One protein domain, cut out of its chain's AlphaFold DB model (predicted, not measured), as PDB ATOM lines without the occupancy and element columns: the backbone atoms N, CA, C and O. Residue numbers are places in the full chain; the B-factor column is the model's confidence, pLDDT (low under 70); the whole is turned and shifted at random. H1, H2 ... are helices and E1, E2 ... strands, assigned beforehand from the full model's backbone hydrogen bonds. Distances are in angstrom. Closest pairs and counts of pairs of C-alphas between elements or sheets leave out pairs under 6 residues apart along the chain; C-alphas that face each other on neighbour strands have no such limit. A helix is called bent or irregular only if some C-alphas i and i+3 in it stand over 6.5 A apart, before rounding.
ATOM      1  N   ASP A  76     220.033 192.403 144.981       78.06
ATOM      2  CA  ASP A  76     221.272 193.115 144.703       78.06
ATOM      3  C   ASP A  76     222.087 193.252 145.992       78.06
ATOM      4  O   ASP A  76     221.525 193.265 147.090       78.06
ATOM      5  N   ILE A  77     223.412 193.299 145.861       78.94
ATOM      6  CA  ILE A  77     224.324 193.460 146.992       78.94
ATOM      7  C   ILE A  77     225.230 194.654 146.719       78.94
ATOM      8  O   ILE A  77     226.091 194.609 145.844       78.94
ATOM      9  N   THR A  78     225.076 195.701 147.521       79.62
ATOM     10  CA  THR A  78     225.928 196.887 147.476       79.62
ATOM     11  C   THR A  78     226.950 196.845 148.607       79.62
ATOM     12  O   THR A  78     226.612 196.658 149.773       79.62
ATOM     13  N   LEU A  79     228.220 197.063 148.265       78.56
ATOM     14  CA  LEU A  79     229.336 197.091 149.206       78.56
ATOM     15  C   LEU A  79     229.862 198.518 149.380       78.56
ATOM     16  O   LEU A  79     230.170 199.197 148.399       78.56
ATOM     17  N   ARG A  80     230.021 198.954 150.632       84.25
ATOM     18  CA  ARG A  80     230.549 200.277 150.989       84.25
ATOM     19  C   ARG A  80     231.648 200.162 152.042       84.25
ATOM     20  O   ARG A  80     231.599 199.308 152.923       84.25
ATOM     21  N   PHE A  81     232.623 201.064 151.969       82.06
ATOM     22  CA  PHE A  81     233.551 201.346 153.064       82.06
ATOM     23  C   PHE A  81     233.180 202.705 153.647       82.06
ATOM     24  O   PHE A  81     233.230 203.704 152.930       82.06
ATOM     25  N   VAL A  82     232.766 202.728 154.910       79.19
ATOM     26  CA  VAL A  82     232.233 203.915 155.575       79.19
ATOM     27  C   VAL A  82     233.238 204.422 156.599       79.19
ATOM     28  O   VAL A  82     233.700 203.688 157.476       79.19
ATOM     29  N   THR A  83     233.587 205.695 156.452       79.00
ATOM     30  CA  THR A  83     234.598 206.402 157.248       79.00
ATOM     31  C   THR A  83     234.050 207.650 157.935       79.00
ATOM     32  O   THR A  83     234.770 208.300 158.685       79.00
ATOM     33  N   GLU A  84     232.791 207.991 157.675       72.94
ATOM     34  CA  GLU A  84     232.095 209.161 158.209       72.94
ATOM     35  C   GLU A  84     230.906 208.705 159.055       72.94
ATOM     36  O   GLU A  84     230.343 207.636 158.819       72.94
ATOM     37  N   ASP A  85     230.543 209.499 160.060       77.12
ATOM     38  CA  ASP A  85     229.418 209.188 160.940       77.12
ATOM     39  C   ASP A  85     228.092 209.449 160.213       77.12
ATOM     40  O   ASP A  85     227.720 210.594 159.963       77.12
ATOM     41  N   GLU A  86     227.382 208.372 159.879       71.25
ATOM     42  CA  GLU A  86     226.057 208.416 159.248       71.25
ATOM     43  C   GLU A  86     224.909 208.348 160.280       71.25
ATOM     44  O   GLU A  86     223.762 208.081 159.923       71.25
ATOM     45  N   GLY A  87     225.188 208.564 161.573       73.56
ATOM     46  CA  GLY A  87     224.198 208.464 162.651       73.56
ATOM     47  C   GLY A  87     223.841 207.020 163.017       73.56
ATOM     48  O   GLY A  87     222.770 206.756 163.570       73.56
ATOM     49  N   VAL A  88     224.731 206.079 162.695       76.50
ATOM     50  CA  VAL A  88     224.590 204.649 162.980       76.50
ATOM     51  C   VAL A  88     225.446 204.290 164.192       76.50
ATOM     52  O   VAL A  88     226.599 204.696 164.287       76.50
ATOM     53  N   ASP A  89     224.915 203.468 165.101       87.88
ATOM     54  CA  ASP A  89     225.640 202.956 166.278       87.88
ATOM     55  C   ASP A  89     226.644 201.848 165.887       87.88
ATOM     56  O   ASP A  89     226.556 200.695 166.307       87.88
ATOM     57  N   THR A  90     227.560 202.153 164.968       87.19
ATOM     58  CA  THR A  90     228.648 201.268 164.540       87.19
ATOM     59  C   THR A  90     229.959 202.053 164.535       87.19
ATOM     60  O   THR A  90     230.047 203.077 163.862       87.19
ATOM     61  N   PRO A  91     230.998 201.585 165.250       91.69
ATOM     62  CA  PRO A  91     232.293 202.255 165.267       91.69
ATOM     63  C   PRO A  91     232.900 202.413 163.870       91.69
ATOM     64  O   PRO A  91     232.931 201.459 163.088       91.69
ATOM     65  N   LEU A  92     233.430 203.605 163.589       84.50
ATOM     66  CA  LEU A  92     234.170 203.887 162.364       84.50
ATOM     67  C   LEU A  92     235.623 203.393 162.453       84.50
ATOM     68  O   LEU A  92     236.218 203.427 163.533       84.50
ATOM     69  N   PRO A  93     236.226 203.012 161.316       91.75
ATOM     70  CA  PRO A  93     235.570 202.791 160.028       91.75
ATOM     71  C   PRO A  93     234.891 201.410 159.991       91.75
ATOM     72  O   PRO A  93     235.316 200.480 160.680       91.75
ATOM     73  N   TYR A  94     233.871 201.232 159.153       91.19
ATOM     74  CA  TYR A  94     233.219 199.932 158.958       91.19
ATOM     75  C   TYR A  94     232.984 199.617 157.481       91.19
ATOM     76  O   TYR A  94     232.912 200.496 156.626       91.19
ATOM     77  N   VAL A  95     232.880 198.329 157.170       89.88
ATOM     78  CA  VAL A  95     232.338 197.854 155.895       89.88
ATOM     79  C   VAL A  95     230.842 197.667 156.061       89.88
ATOM     80  O   VAL A  95     230.408 197.049 157.032       89.88
ATOM     81  N   GLU A  96     230.069 198.170 155.109       89.12
ATOM     82  CA  GLU A  96     228.630 197.952 155.033       89.12
ATOM     83  C   GLU A  96     228.297 197.124 153.794       89.12
ATOM     84  O   GLU A  96     228.765 197.410 152.691       89.12
ATOM     85  N   ILE A  97     227.491 196.088 153.999       89.56
ATOM     86  CA  ILE A  97     226.898 195.274 152.945       89.56
ATOM     87  C   ILE A  97     225.398 195.527 153.001       89.56
ATOM     88  O   ILE A  97     224.733 195.104 153.947       89.56
ATOM     89  N   LEU A  98     224.892 196.228 151.998       86.44
ATOM     90  CA  LEU A  98     223.473 196.483 151.793       86.44
ATOM     91  C   LEU A  98     222.932 195.422 150.847       86.44
ATOM     92  O   LEU A  98     223.555 195.125 149.826       86.44
ATOM     93  N   VAL A  99     221.795 194.842 151.199       85.19
ATOM     94  CA  VAL A  99     221.127 193.837 150.384       85.19
ATOM     95  C   VAL A  99     219.698 194.274 150.161       85.19
ATOM     96  O   VAL A  99     218.935 194.386 151.119       85.19
ATOM     97  N   ASP A 100     219.342 194.412 148.890       79.00
ATOM     98  CA  ASP A 100     218.019 194.842 148.464       79.00
ATOM     99  C   ASP A 100     217.357 193.724 147.671       79.00
ATOM    100  O   ASP A 100     217.903 193.235 146.680       79.00
ATOM    101  N   ASN A 101     216.155 193.314 148.065       77.12
ATOM    102  CA  ASN A 101     215.325 192.453 147.244       77.12
ATOM    103  C   ASN A 101     214.502 193.306 146.283       77.12
ATOM    104  O   ASN A 101     213.477 193.887 146.634       77.12
ATOM    105  N   LEU A 102     214.917 193.319 145.024       68.06
ATOM    106  CA  LEU A 102     214.327 194.167 143.993       68.06
ATOM    107  C   LEU A 102     212.890 193.765 143.616       68.06
ATOM    108  O   LEU A 102     212.208 194.524 142.925       68.06
ATOM    109  N   ALA A 103     212.433 192.581 144.037       67.56
ATOM    110  CA  ALA A 103     211.087 192.076 143.779       67.56
ATOM    111  C   ALA A 103     210.082 192.392 144.896       67.56
ATOM    112  O   ALA A 103     208.898 192.572 144.613       67.56
ATOM    113  N   THR A 104     210.532 192.413 146.148       67.56
ATOM    114  CA  THR A 104     209.680 192.585 147.341       67.56
ATOM    115  C   THR A 104     209.862 193.945 148.006       67.56
ATOM    116  O   THR A 104     208.946 194.413 148.673       67.56
ATOM    117  N   GLY A 105     211.003 194.600 147.778       70.44
ATOM    118  CA  GLY A 105     211.407 195.817 148.477       70.44
ATOM    119  C   GLY A 105     212.030 195.559 149.850       70.44
ATOM    120  O   GLY A 105     212.352 196.524 150.531       70.44
ATOM    121  N   ASP A 106     212.194 194.295 150.258       76.69
ATOM    122  CA  ASP A 106     212.874 193.957 151.509       76.69
ATOM    123  C   ASP A 106     214.343 194.390 151.433       76.69
ATOM    124  O   ASP A 106     215.063 193.986 150.519       76.69
ATOM    125  N   GLU A 107     214.794 195.166 152.413       82.31
ATOM    126  CA  GLU A 107     216.168 195.659 152.525       82.31
ATOM    127  C   GLU A 107     216.771 195.250 153.873       82.31
ATOM    128  O   GLU A 107     216.070 195.173 154.886       82.31
ATOM    129  N   ALA A 108     218.071 194.967 153.895       88.25
ATOM    130  CA  ALA A 108     218.806 194.743 155.135       88.25
ATOM    131  C   ALA A 108     220.282 195.121 154.987       88.25
ATOM    132  O   ALA A 108     220.875 195.004 153.912       88.25
ATOM    133  N   ALA A 109     220.895 195.529 156.099       88.69
ATOM    134  CA  ALA A 109     222.290 195.946 156.146       88.69
ATOM    135  C   ALA A 109     223.083 195.102 157.147       88.69
ATOM    136  O   ALA A 109     222.673 194.930 158.295       88.69
ATOM    137  N   TRP A 110     224.262 194.642 156.741       94.44
ATOM    138  CA  TRP A 110     225.267 194.110 157.654       94.44
ATOM    139  C   TRP A 110     226.444 195.072 157.754       94.44
ATOM    140  O   TRP A 110     226.900 195.611 156.745       94.44
ATOM    141  N   ARG A 111     226.959 195.265 158.972       93.19
ATOM    142  CA  ARG A 111     228.071 196.177 159.245       93.19
ATOM    143  C   ARG A 111     229.177 195.466 160.005       93.19
ATOM    144  O   ARG A 111     228.949 194.914 161.080       93.19
ATOM    145  N   GLY A 112     230.384 195.508 159.452       94.62
ATOM    146  CA  GLY A 112     231.585 194.950 160.058       94.62
ATOM    147  C   GLY A 112     232.606 196.040 160.341       94.62
ATOM    148  O   GLY A 112     233.189 196.586 159.405       94.62
ATOM    149  N   VAL A 113     232.858 196.327 161.622       95.62
ATOM    150  CA  VAL A 113     233.907 197.274 162.038       95.62
ATOM    151  C   VAL A 113     235.249 196.827 161.470       95.62
ATOM    152  O   VAL A 113     235.603 195.647 161.558       95.62
ATOM    153  N   VAL A 114     235.992 197.764 160.892       94.25
ATOM    154  CA  VAL A 114     237.331 197.507 160.383       94.25
ATOM    155  C   VAL A 114     238.345 197.869 161.459       94.25
ATOM    156  O   VAL A 114     238.364 198.984 161.972       94.25
ATOM    157  N   THR A 115     239.216 196.924 161.794       93.88
ATOM    158  CA  THR A 115     240.298 197.098 162.772       93.88
ATOM    159  C   THR A 115     241.639 196.728 162.150       93.88
ATOM    160  O   THR A 115     241.688 196.074 161.110       93.88
ATOM    161  N   GLN A 116     242.746 197.101 162.788       91.81
ATOM    162  CA  GLN A 116     244.077 196.657 162.378       91.81
ATOM    163  C   GLN A 116     244.506 195.446 163.220       91.81
ATOM    164  O   GLN A 116     244.411 195.482 164.445       91.81
ATOM    165  N   GLY A 117     244.938 194.369 162.564       88.56
ATOM    166  CA  GLY A 117     245.524 193.197 163.214       88.56
ATOM    167  C   GLY A 117     246.962 193.440 163.680       88.56
ATOM    168  O   GLY A 117     247.582 194.450 163.338       88.56
ATOM    169  N   ASP A 118     247.515 192.483 164.429       86.62
ATOM    170  CA  ASP A 118     248.871 192.566 165.000       86.62
ATOM    171  C   ASP A 118     249.978 192.687 163.937       86.62
ATOM    172  O   ASP A 118     251.040 193.257 164.185       86.62
ATOM    173  N   ASP A 119     249.733 192.166 162.734       85.69
ATOM    174  CA  ASP A 119     250.619 192.244 161.570       85.69
ATOM    175  C   ASP A 119     250.451 193.546 160.762       85.69
ATOM    176  O   ASP A 119     251.117 193.753 159.745       85.69
ATOM    177  N   GLY A 120     249.566 194.439 161.210       84.06
ATOM    178  CA  GLY A 120     249.235 195.674 160.521       84.06
ATOM    179  C   GLY A 120     248.236 195.507 159.372       84.06
ATOM    180  O   GLY A 120     247.933 196.505 158.712       84.06
ATOM    181  N   ALA A 121     247.716 194.305 159.109       88.81
ATOM    182  CA  ALA A 121     246.710 194.087 158.076       88.81
ATOM    183  C   ALA A 121     245.303 194.487 158.567       88.81
ATOM    184  O   ALA A 121     244.988 194.309 159.745       88.81
ATOM    185  N   PRO A 122     244.432 195.019 157.690       88.38
ATOM    186  CA  PRO A 122     243.052 195.297 158.057       88.38
ATOM    187  C   PRO A 122     242.267 193.995 158.263       88.38
ATOM    188  O   PRO A 122     242.401 193.029 157.506       88.38
ATOM    189  N   LEU A 123     241.419 194.008 159.282       94.75
ATOM    190  CA  LEU A 123     240.463 192.971 159.637       94.75
ATOM    191  C   LEU A 123     239.062 193.571 159.534       94.75
ATOM    192  O   LEU A 123     238.860 194.698 159.972       94.75
ATOM    193  N   VAL A 124     238.093 192.827 159.009       94.38
ATOM    194  CA  VAL A 124     236.682 193.241 158.959       94.38
ATOM    195  C   VAL A 124     235.899 192.347 159.908       94.38
ATOM    196  O   VAL A 124     235.963 191.125 159.790       94.38
ATOM    197  N   ALA A 125     235.204 192.946 160.877       93.88
ATOM    198  CA  ALA A 125     234.553 192.237 161.981       93.88
ATOM    199  C   ALA A 125     235.506 191.257 162.709       93.88
ATOM    200  O   ALA A 125     235.116 190.163 163.112       93.88
ATOM    201  N   GLY A 126     236.785 191.632 162.834       91.81
ATOM    202  CA  GLY A 126     237.833 190.797 163.434       91.81
ATOM    203  C   GLY A 126     238.349 189.653 162.547       91.81
ATOM    204  O   GLY A 126     239.233 188.910 162.972       91.81
ATOM    205  N   CYS A 127     237.854 189.510 161.315       93.56
ATOM    206  CA  CYS A 127     238.299 188.485 160.375       93.56
ATOM    207  C   CYS A 127     239.293 189.045 159.341       93.56
ATOM    208  O   CYS A 127     239.048 190.111 158.770       93.56
ATOM    209  N   PRO A 128     240.388 188.321 159.031       92.44
ATOM    210  CA  PRO A 128     241.291 188.697 157.948       92.44
ATOM    211  C   PRO A 128     240.596 188.703 156.586       92.44
ATOM    212  O   PRO A 128     239.804 187.809 156.271       92.44
ATOM    213  N   LEU A 129     240.960 189.672 155.745       89.12
ATOM    214  CA  LEU A 129     240.544 189.695 154.341       89.12
ATOM    215  C   LEU A 129     240.947 188.390 153.638       89.12
ATOM    216  O   LEU A 129     242.028 187.858 153.890       89.12
ATOM    217  N   ARG A 130     240.094 187.883 152.737       82.50
ATOM    218  CA  ARG A 130     240.277 186.586 152.044       82.50
ATOM    219  C   ARG A 130     240.334 185.362 152.967       82.50
ATOM    220  O   ARG A 130     240.746 184.287 152.532       82.50
ATOM    221  N   SER A 131     239.918 185.480 154.232       86.75
ATOM    222  CA  SER A 131     239.710 184.303 155.081       86.75
ATOM    223  C   SER A 131     238.737 183.346 154.394       86.75
ATOM    224  O   SER A 131     237.699 183.773 153.889       86.75
ATOM    225  N   THR A 132     239.045 182.047 154.387       83.44
ATOM    226  CA  THR A 132     238.142 181.010 153.855       83.44
ATOM    227  C   THR A 132     236.852 180.906 154.660       83.44
ATOM    228  O   THR A 132     235.838 180.447 154.138       83.44
ATOM    229  N   THR A 133     236.892 181.355 155.915       84.75
ATOM    230  CA  THR A 133     235.739 181.444 156.807       84.75
ATOM    231  C   THR A 133     235.405 182.924 157.003       84.75
ATOM    232  O   THR A 133     236.149 183.602 157.724       84.75
ATOM    233  N   PRO A 134     234.372 183.455 156.327       86.38
ATOM    234  CA  PRO A 134     233.922 184.822 156.563       86.38
ATOM    235  C   PRO A 134     233.351 184.977 157.985       86.38
ATOM    236  O   PRO A 134     232.986 183.972 158.608       86.38
ATOM    237  N   PRO A 135     233.259 186.214 158.505       90.31
ATOM    238  CA  PRO A 135     232.507 186.495 159.721       90.31
ATOM    239  C   PRO A 135     231.034 186.126 159.534       90.31
ATOM    240  O   PRO A 135     230.542 185.983 158.411       90.31
ATOM    241  N   ASP A 136     230.319 185.989 160.648       89.88
ATOM    242  CA  ASP A 136     228.876 185.790 160.588       89.88
ATOM    243  C   ASP A 136     228.197 187.062 160.056       89.88
ATOM    244  O   ASP A 136     228.385 188.160 160.590       89.88
ATOM    245  N   MET A 137     227.415 186.899 158.988       91.00
ATOM    246  CA  MET A 137     226.682 187.968 158.304       91.00
ATOM    247  C   MET A 137     225.175 187.673 158.356       91.00
ATOM    248  O   MET A 137     224.593 187.248 157.353       91.00
ATOM    249  N   PRO A 138     224.531 187.805 159.534       87.56
ATOM    250  CA  PRO A 138     223.136 187.425 159.695       87.56
ATOM    251  C   PRO A 138     222.199 188.486 159.103       87.56
ATOM    252  O   PRO A 138     221.926 189.506 159.723       87.56
ATOM    253  N   PHE A 139     221.627 188.197 157.936       88.94
ATOM    254  CA  PHE A 139     220.532 188.977 157.342       88.94
ATOM    255  C   PHE A 139     219.169 188.399 157.753       88.94
ATOM    256  O   PHE A 139     218.417 187.885 156.925       88.94
ATOM    257  N   ALA A 140     218.875 188.395 159.056       83.81
ATOM    258  CA  ALA A 140     217.709 187.699 159.616       83.81
ATOM    259  C   ALA A 140     216.356 188.235 159.111       83.81
ATOM    260  O   ALA A 140     215.376 187.491 159.097       83.81
ATOM    261  N   GLU A 141     216.321 189.499 158.694       81.69
ATOM    262  CA  GLU A 141     215.149 190.175 158.127       81.69
ATOM    263  C   GLU A 141     214.821 189.678 156.713       81.69
ATOM    264  O   GLU A 141     213.663 189.686 156.306       81.69
ATOM    265  N   LEU A 142     215.818 189.161 155.987       84.62
ATOM    266  CA  LEU A 142     215.639 188.679 154.625       84.62
ATOM    267  C   LEU A 142     215.202 187.216 154.635       84.62
ATOM    268  O   LEU A 142     215.957 186.313 155.018       84.62
ATOM    269  N   SER A 143     213.996 186.965 154.125       81.00
ATOM    270  CA  SER A 143     213.402 185.623 153.994       81.00
ATOM    271  C   SER A 143     214.278 184.634 153.203       81.00
ATOM    272  O   SER A 143     214.217 183.422 153.415       81.00
ATOM    273  N   PHE A 144     215.149 185.154 152.335       82.62
ATOM    274  CA  PHE A 144     216.025 184.405 151.434       82.62
ATOM    275  C   PHE A 144     217.482 184.302 151.895       82.62
ATOM    276  O   PHE A 144     218.288 183.647 151.230       82.62
ATOM    277  N   SER A 145     217.817 184.860 153.063       83.69
ATOM    278  CA  SER A 145     219.179 184.866 153.625       83.69
ATOM    279  C   SER A 145     219.796 183.475 153.818       83.69
ATOM    280  O   SER A 145     221.014 183.319 153.916       83.69
ATOM    281  N   ARG A 146     218.963 182.430 153.858       81.12
ATOM    282  CA  ARG A 146     219.389 181.029 154.003       81.12
ATOM    283  C   ARG A 146     219.600 180.302 152.675       81.12
ATOM    284  O   ARG A 146     220.100 179.178 152.696       81.12
ATOM    285  N   GLY A 147     219.218 180.904 151.549       82.25
ATOM    286  CA  GLY A 147     219.306 180.290 150.227       82.25
ATOM    287  C   GLY A 147     220.748 180.122 149.743       82.25
ATOM    288  O   GLY A 147     221.603 180.967 149.997       82.25
ATOM    289  N   GLU A 148     221.024 179.044 149.003       84.44
ATOM    290  CA  GLU A 148     222.375 178.740 148.503       84.44
ATOM    291  C   GLU A 148     222.931 179.845 147.599       84.44
ATOM    292  O   GLU A 148     224.088 180.228 147.747       84.44
ATOM    293  N   ARG A 149     222.095 180.409 146.717       81.75
ATOM    294  CA  ARG A 149     222.486 181.503 145.812       81.75
ATOM    295  C   ARG A 149     222.951 182.741 146.579       81.75
ATOM    296  O   ARG A 149     223.991 183.302 146.255       81.75
ATOM    297  N   PHE A 150     222.203 183.140 147.605       86.56
ATOM    298  CA  PHE A 150     222.553 184.292 148.432       86.56
ATOM    299  C   PHE A 150     223.845 184.051 149.219       86.56
ATOM    300  O   PHE A 150     224.737 184.895 149.231       86.56
ATOM    301  N   ARG A 151     224.010 182.852 149.792       88.75
ATOM    302  CA  ARG A 151     225.252 182.474 150.485       88.75
ATOM    303  C   ARG A 151     226.458 182.439 149.547       88.75
ATOM    304  O   ARG A 151     227.535 182.864 149.949       88.75
ATOM    305  N   ALA A 152     226.286 181.959 148.316       86.75
ATOM    306  CA  ALA A 152     227.334 181.971 147.302       86.75
ATOM    307  C   ALA A 152     227.720 183.404 146.902       86.75
ATOM    308  O   ALA A 152     228.910 183.700 146.835       86.75
ATOM    309  N   ALA A 153     226.741 184.297 146.719       84.94
ATOM    310  CA  ALA A 153     226.986 185.707 146.418       84.94
ATOM    311  C   ALA A 153     227.738 186.418 147.557       84.94
ATOM    312  O   ALA A 153     228.749 187.067 147.309       84.94
ATOM    313  N   LEU A 154     227.326 186.219 148.816       90.81
ATOM    314  CA  LEU A 154     228.054 186.753 149.976       90.81
ATOM    315  C   LEU A 154     229.471 186.180 150.097       90.81
ATOM    316  O   LEU A 154     230.408 186.901 150.440       90.81
ATOM    317  N   GLN A 155     229.647 184.888 149.810       89.88
ATOM    318  CA  GLN A 155     230.969 184.271 149.805       89.88
ATOM    319  C   GLN A 155     231.857 184.887 148.719       89.88
ATOM    320  O   GLN A 155     233.022 185.171 148.987       89.88
ATOM    321  N   GLN A 156     231.325 185.101 147.514       87.38
ATOM    322  CA  GLN A 156     232.054 185.742 146.425       87.38
ATOM    323  C   GLN A 156     232.438 187.177 146.799       87.38
ATOM    324  O   GLN A 156     233.620 187.508 146.741       87.38
ATOM    325  N   LEU A 157     231.485 187.969 147.302       86.69
ATOM    326  CA  LEU A 157     231.723 189.328 147.788       86.69
ATOM    327  C   LEU A 157     232.878 189.369 148.802       86.69
ATOM    328  O   LEU A 157     233.781 190.203 148.713       86.69
ATOM    329  N   TRP A 158     232.897 188.426 149.748       90.62
ATOM    330  CA  TRP A 158     233.954 188.325 150.753       90.62
ATOM    331  C   TRP A 158     235.326 187.946 150.171       90.62
ATOM    332  O   TRP A 158     236.358 188.449 150.624       90.62
ATOM    333  N   GLN A 159     235.365 187.050 149.182       88.56
ATOM    334  CA  GLN A 159     236.618 186.575 148.582       88.56
ATOM    335  C   GLN A 159     237.186 187.524 147.521       88.56
ATOM    336  O   GLN A 159     238.407 187.564 147.327       88.56
ATOM    337  N   GLU A 160     236.326 188.260 146.824       85.44
ATOM    338  CA  GLU A 160     236.684 189.004 145.618       85.44
ATOM    339  C   GLU A 160     236.608 190.514 145.826       85.44
ATOM    340  O   GLU A 160     237.605 191.185 145.546       85.44
ATOM    341  N   ASP A 161     235.509 191.025 146.390       77.50
ATOM    342  CA  ASP A 161     235.195 192.459 146.410       77.50
ATOM    343  C   ASP A 161     235.692 193.177 147.668       77.50
ATOM    344  O   ASP A 161     236.391 194.186 147.570       77.50
ATOM    345  N   ILE A 162     235.436 192.636 148.866       83.81
ATOM    346  CA  ILE A 162     235.927 193.229 150.126       83.81
ATOM    347  C   ILE A 162     237.458 193.405 150.120       83.81
ATOM    348  O   ILE A 162     237.941 194.461 150.538       83.81
ATOM    349  N   PRO A 163     238.270 192.460 149.600       86.31
ATOM    350  CA  PRO A 163     239.712 192.659 149.489       86.31
ATOM    351  C   PRO A 163     240.129 193.846 148.611       86.31
ATOM    352  O   PRO A 163     241.226 194.371 148.809       86.31
ATOM    353  N   GLN A 164     239.288 194.294 147.672       76.44
ATOM    354  CA  GLN A 164     239.566 195.478 146.848       76.44
ATOM    355  C   GLN A 164     239.469 196.778 147.647       76.44
ATOM    356  O   GLN A 164     240.066 197.778 147.258       76.44
ATOM    357  N   LEU A 165     238.782 196.762 148.793       77.94
ATOM    358  CA  LEU A 165     238.711 197.898 149.712       77.94
ATOM    359  C   LEU A 165     239.988 198.060 150.547       77.94
ATOM    360  O   LEU A 165     240.188 199.108 151.163       77.94
ATOM    361  N   LYS A 166     240.891 197.067 150.548       82.50
ATOM    362  CA  LYS A 166     242.131 197.091 151.338       82.50
ATOM    363  C   LYS A 166     242.934 198.394 151.185       82.50
ATOM    364  O   LYS A 166     243.367 198.922 152.206       82.50
ATOM    365  N   PRO A 167     243.148 198.957 149.978       77.00
ATOM    366  CA  PRO A 167     243.905 200.197 149.838       77.00
ATOM    367  C   PRO A 167     243.248 201.394 150.538       77.00
ATOM    368  O   PRO A 167     243.975 202.272 150.995       77.00
ATOM    369  N   LEU A 168     241.912 201.427 150.623       72.25
ATOM    370  CA  LEU A 168     241.158 202.464 151.336       72.25
ATOM    371  C   LEU A 168     241.267 202.270 152.853       72.25
ATOM    372  O   LEU A 168     241.565 203.220 153.571       72.25
ATOM    373  N   MET A 169     241.133 201.027 153.329       84.69
ATOM    374  CA  MET A 169     241.326 200.674 154.742       84.69
ATOM    375  C   MET A 169     242.745 201.018 155.218       84.69
ATOM    376  O   MET A 169     242.931 201.646 156.257       84.69
ATOM    377  N   ASP A 170     243.760 200.654 154.429       82.00
ATOM    378  CA  ASP A 170     245.158 200.974 154.721       82.00
ATOM    379  C   ASP A 170     245.395 202.492 154.744       82.00
ATOM    380  O   ASP A 170     246.186 202.974 155.555       82.00
ATOM    381  N   ALA A 171     244.757 203.243 153.839       77.69
ATOM    382  CA  ALA A 171     244.860 204.698 153.794       77.69
ATOM    383  C   ALA A 171     244.234 205.342 155.036       77.69
ATOM    384  O   ALA A 171     244.852 206.233 155.609       77.69
ATOM    385  N   TRP A 172     243.087 204.840 155.501       80.06
ATOM    386  CA  TRP A 172     242.442 205.311 156.725       80.06
ATOM    387  C   TRP A 172     243.345 205.150 157.953       80.06
ATOM    388  O   TRP A 172     243.648 206.132 158.623       80.06
ATOM    389  N   PHE A 173     243.884 203.950 158.201       80.75
ATOM    390  CA  PHE A 173     244.768 203.722 159.357       80.75
ATOM    391  C   PHE A 173     246.110 204.460 159.256       80.75
ATOM    392  O   PHE A 173     246.733 204.773 160.273       80.75
ATOM    393  N   LYS A 174     246.592 204.742 158.038       76.19
ATOM    394  CA  LYS A 174     247.767 205.603 157.829       76.19
ATOM    395  C   LYS A 174     247.440 207.075 158.068       76.19
ATOM    396  O   LYS A 174     248.266 207.767 158.650       76.19
ATOM    397  N   GLY A 175     246.255 207.525 157.655       61.06
ATOM    398  CA  GLY A 175     245.732 208.867 157.898       61.06
ATOM    399  C   GLY A 175     245.489 209.124 159.381       61.06
ATOM    400  O   GLY A 175     245.918 210.148 159.888       61.06
ATOM    401  N   GLU A 176     244.932 208.163 160.116       52.97
ATOM    402  CA  GLU A 176     244.770 208.247 161.573       52.97
ATOM    403  C   GLU A 176     246.135 208.324 162.286       52.97
ATOM    404  O   GLU A 176     246.335 209.149 163.176       52.97
ATOM    405  N   LYS A 177     247.137 207.555 161.827       46.12
ATOM    406  CA  LYS A 177     248.525 207.682 162.315       46.12
ATOM    407  C   LYS A 177     249.184 209.012 161.936       46.12
ATOM    408  O   LYS A 177     250.021 209.486 162.699       46.12
ATOM    409  N   ALA A 178     248.819 209.612 160.803       40.28
ATOM    410  CA  ALA A 178     249.299 210.929 160.392       40.28
ATOM    411  C   ALA A 178     248.628 212.055 161.198       40.28
ATOM    412  O   ALA A 178     249.319 212.954 161.649       40.28
ATOM    413  N   VAL A 179     247.327 211.974 161.489       40.38
ATOM    414  CA  VAL A 179     246.598 212.985 162.284       40.38
ATOM    415  C   VAL A 179     247.033 212.982 163.757       40.38
ATOM    416  O   VAL A 179     247.022 214.026 164.404       40.38
ATOM    417  N   VAL A 180     247.497 211.846 164.293       40.50
ATOM    418  CA  VAL A 180     248.081 211.782 165.649       40.50
ATOM    419  C   VAL A 180     249.529 212.315 165.695       40.50
ATOM    420  O   VAL A 180     250.026 212.612 166.782       40.50
TER     421      VAL A 180
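Overview. This is residues 76 to 180 of the 294 residues of an uncharacterized protein of Pseudogulbenkiania sp. (strain NH8B) (UniProt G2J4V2). A curled, twisted sheet of four strands has one long, bent helix, H1, packed on one face, a two-layer build; residues 174 to 180, of which 174 to 179 belong to H1, stick out. The 105 printed residues hold E1, E2, E3, E4, then H1; the sheet's order is E1 - E2 - E3 - E4, a meander, each strand the antiparallel neighbour of the one before. The class is mixed, helices and strands; the whole is compact, radius of gyration of the C-alphas 14.4 A, spanning 47 by 32 by 18 A.

Arrangement. E1, residues 76 to 82, forms a hairpin with E2, residues 94 to 101; N 78 and O 98 are 2.8 A apart. E2 forms a hairpin with E3, residues 107 to 116; N 97 and O 110 are 2.8 A apart. E3 forms a hairpin with E4, residues 122 to 124; N 123 and O 115 are 2.8 A apart. H1, residues 148 to 179, was assigned as one helix by its hydrogen bonds but is bent, C-alphas 164 and 167 being 7.1 A apart; its arms, H1a, residues 148 to 164, and H1b, residues 167 to 179, stand at a steep tilt of 48 degrees. H1a is irregular, C-alphas 159 and 162 being 6.9 A apart, and has 10 of 13 O i to N i+4 pairs within hydrogen-bond range; H1b has every one. H1a is on the sheet, over E2, at a height over the sheet of 7.3 A. The closest C-alphas of H1b and E4 are those of Met 169 and Pro 122, 6.5 A apart.

Along the chain. E1 begins at C-alpha 76, (221.272, 193.115, 144.703). E2 is 22.7 A long and E3 29.6 A. H1a is 24.1 A long and H1b 18.0 A, ending at C-alpha 179, (246.598, 212.985, 162.284).

Size, cuts and confidence. The farthest C-alphas, Ala 103 and Val 180, are 47.3 A apart. The printed part has no cut; the links E1 to E2 and E4 to H1 are long. Residues 102 to 104 and 175 to 180 have pLDDT under 70.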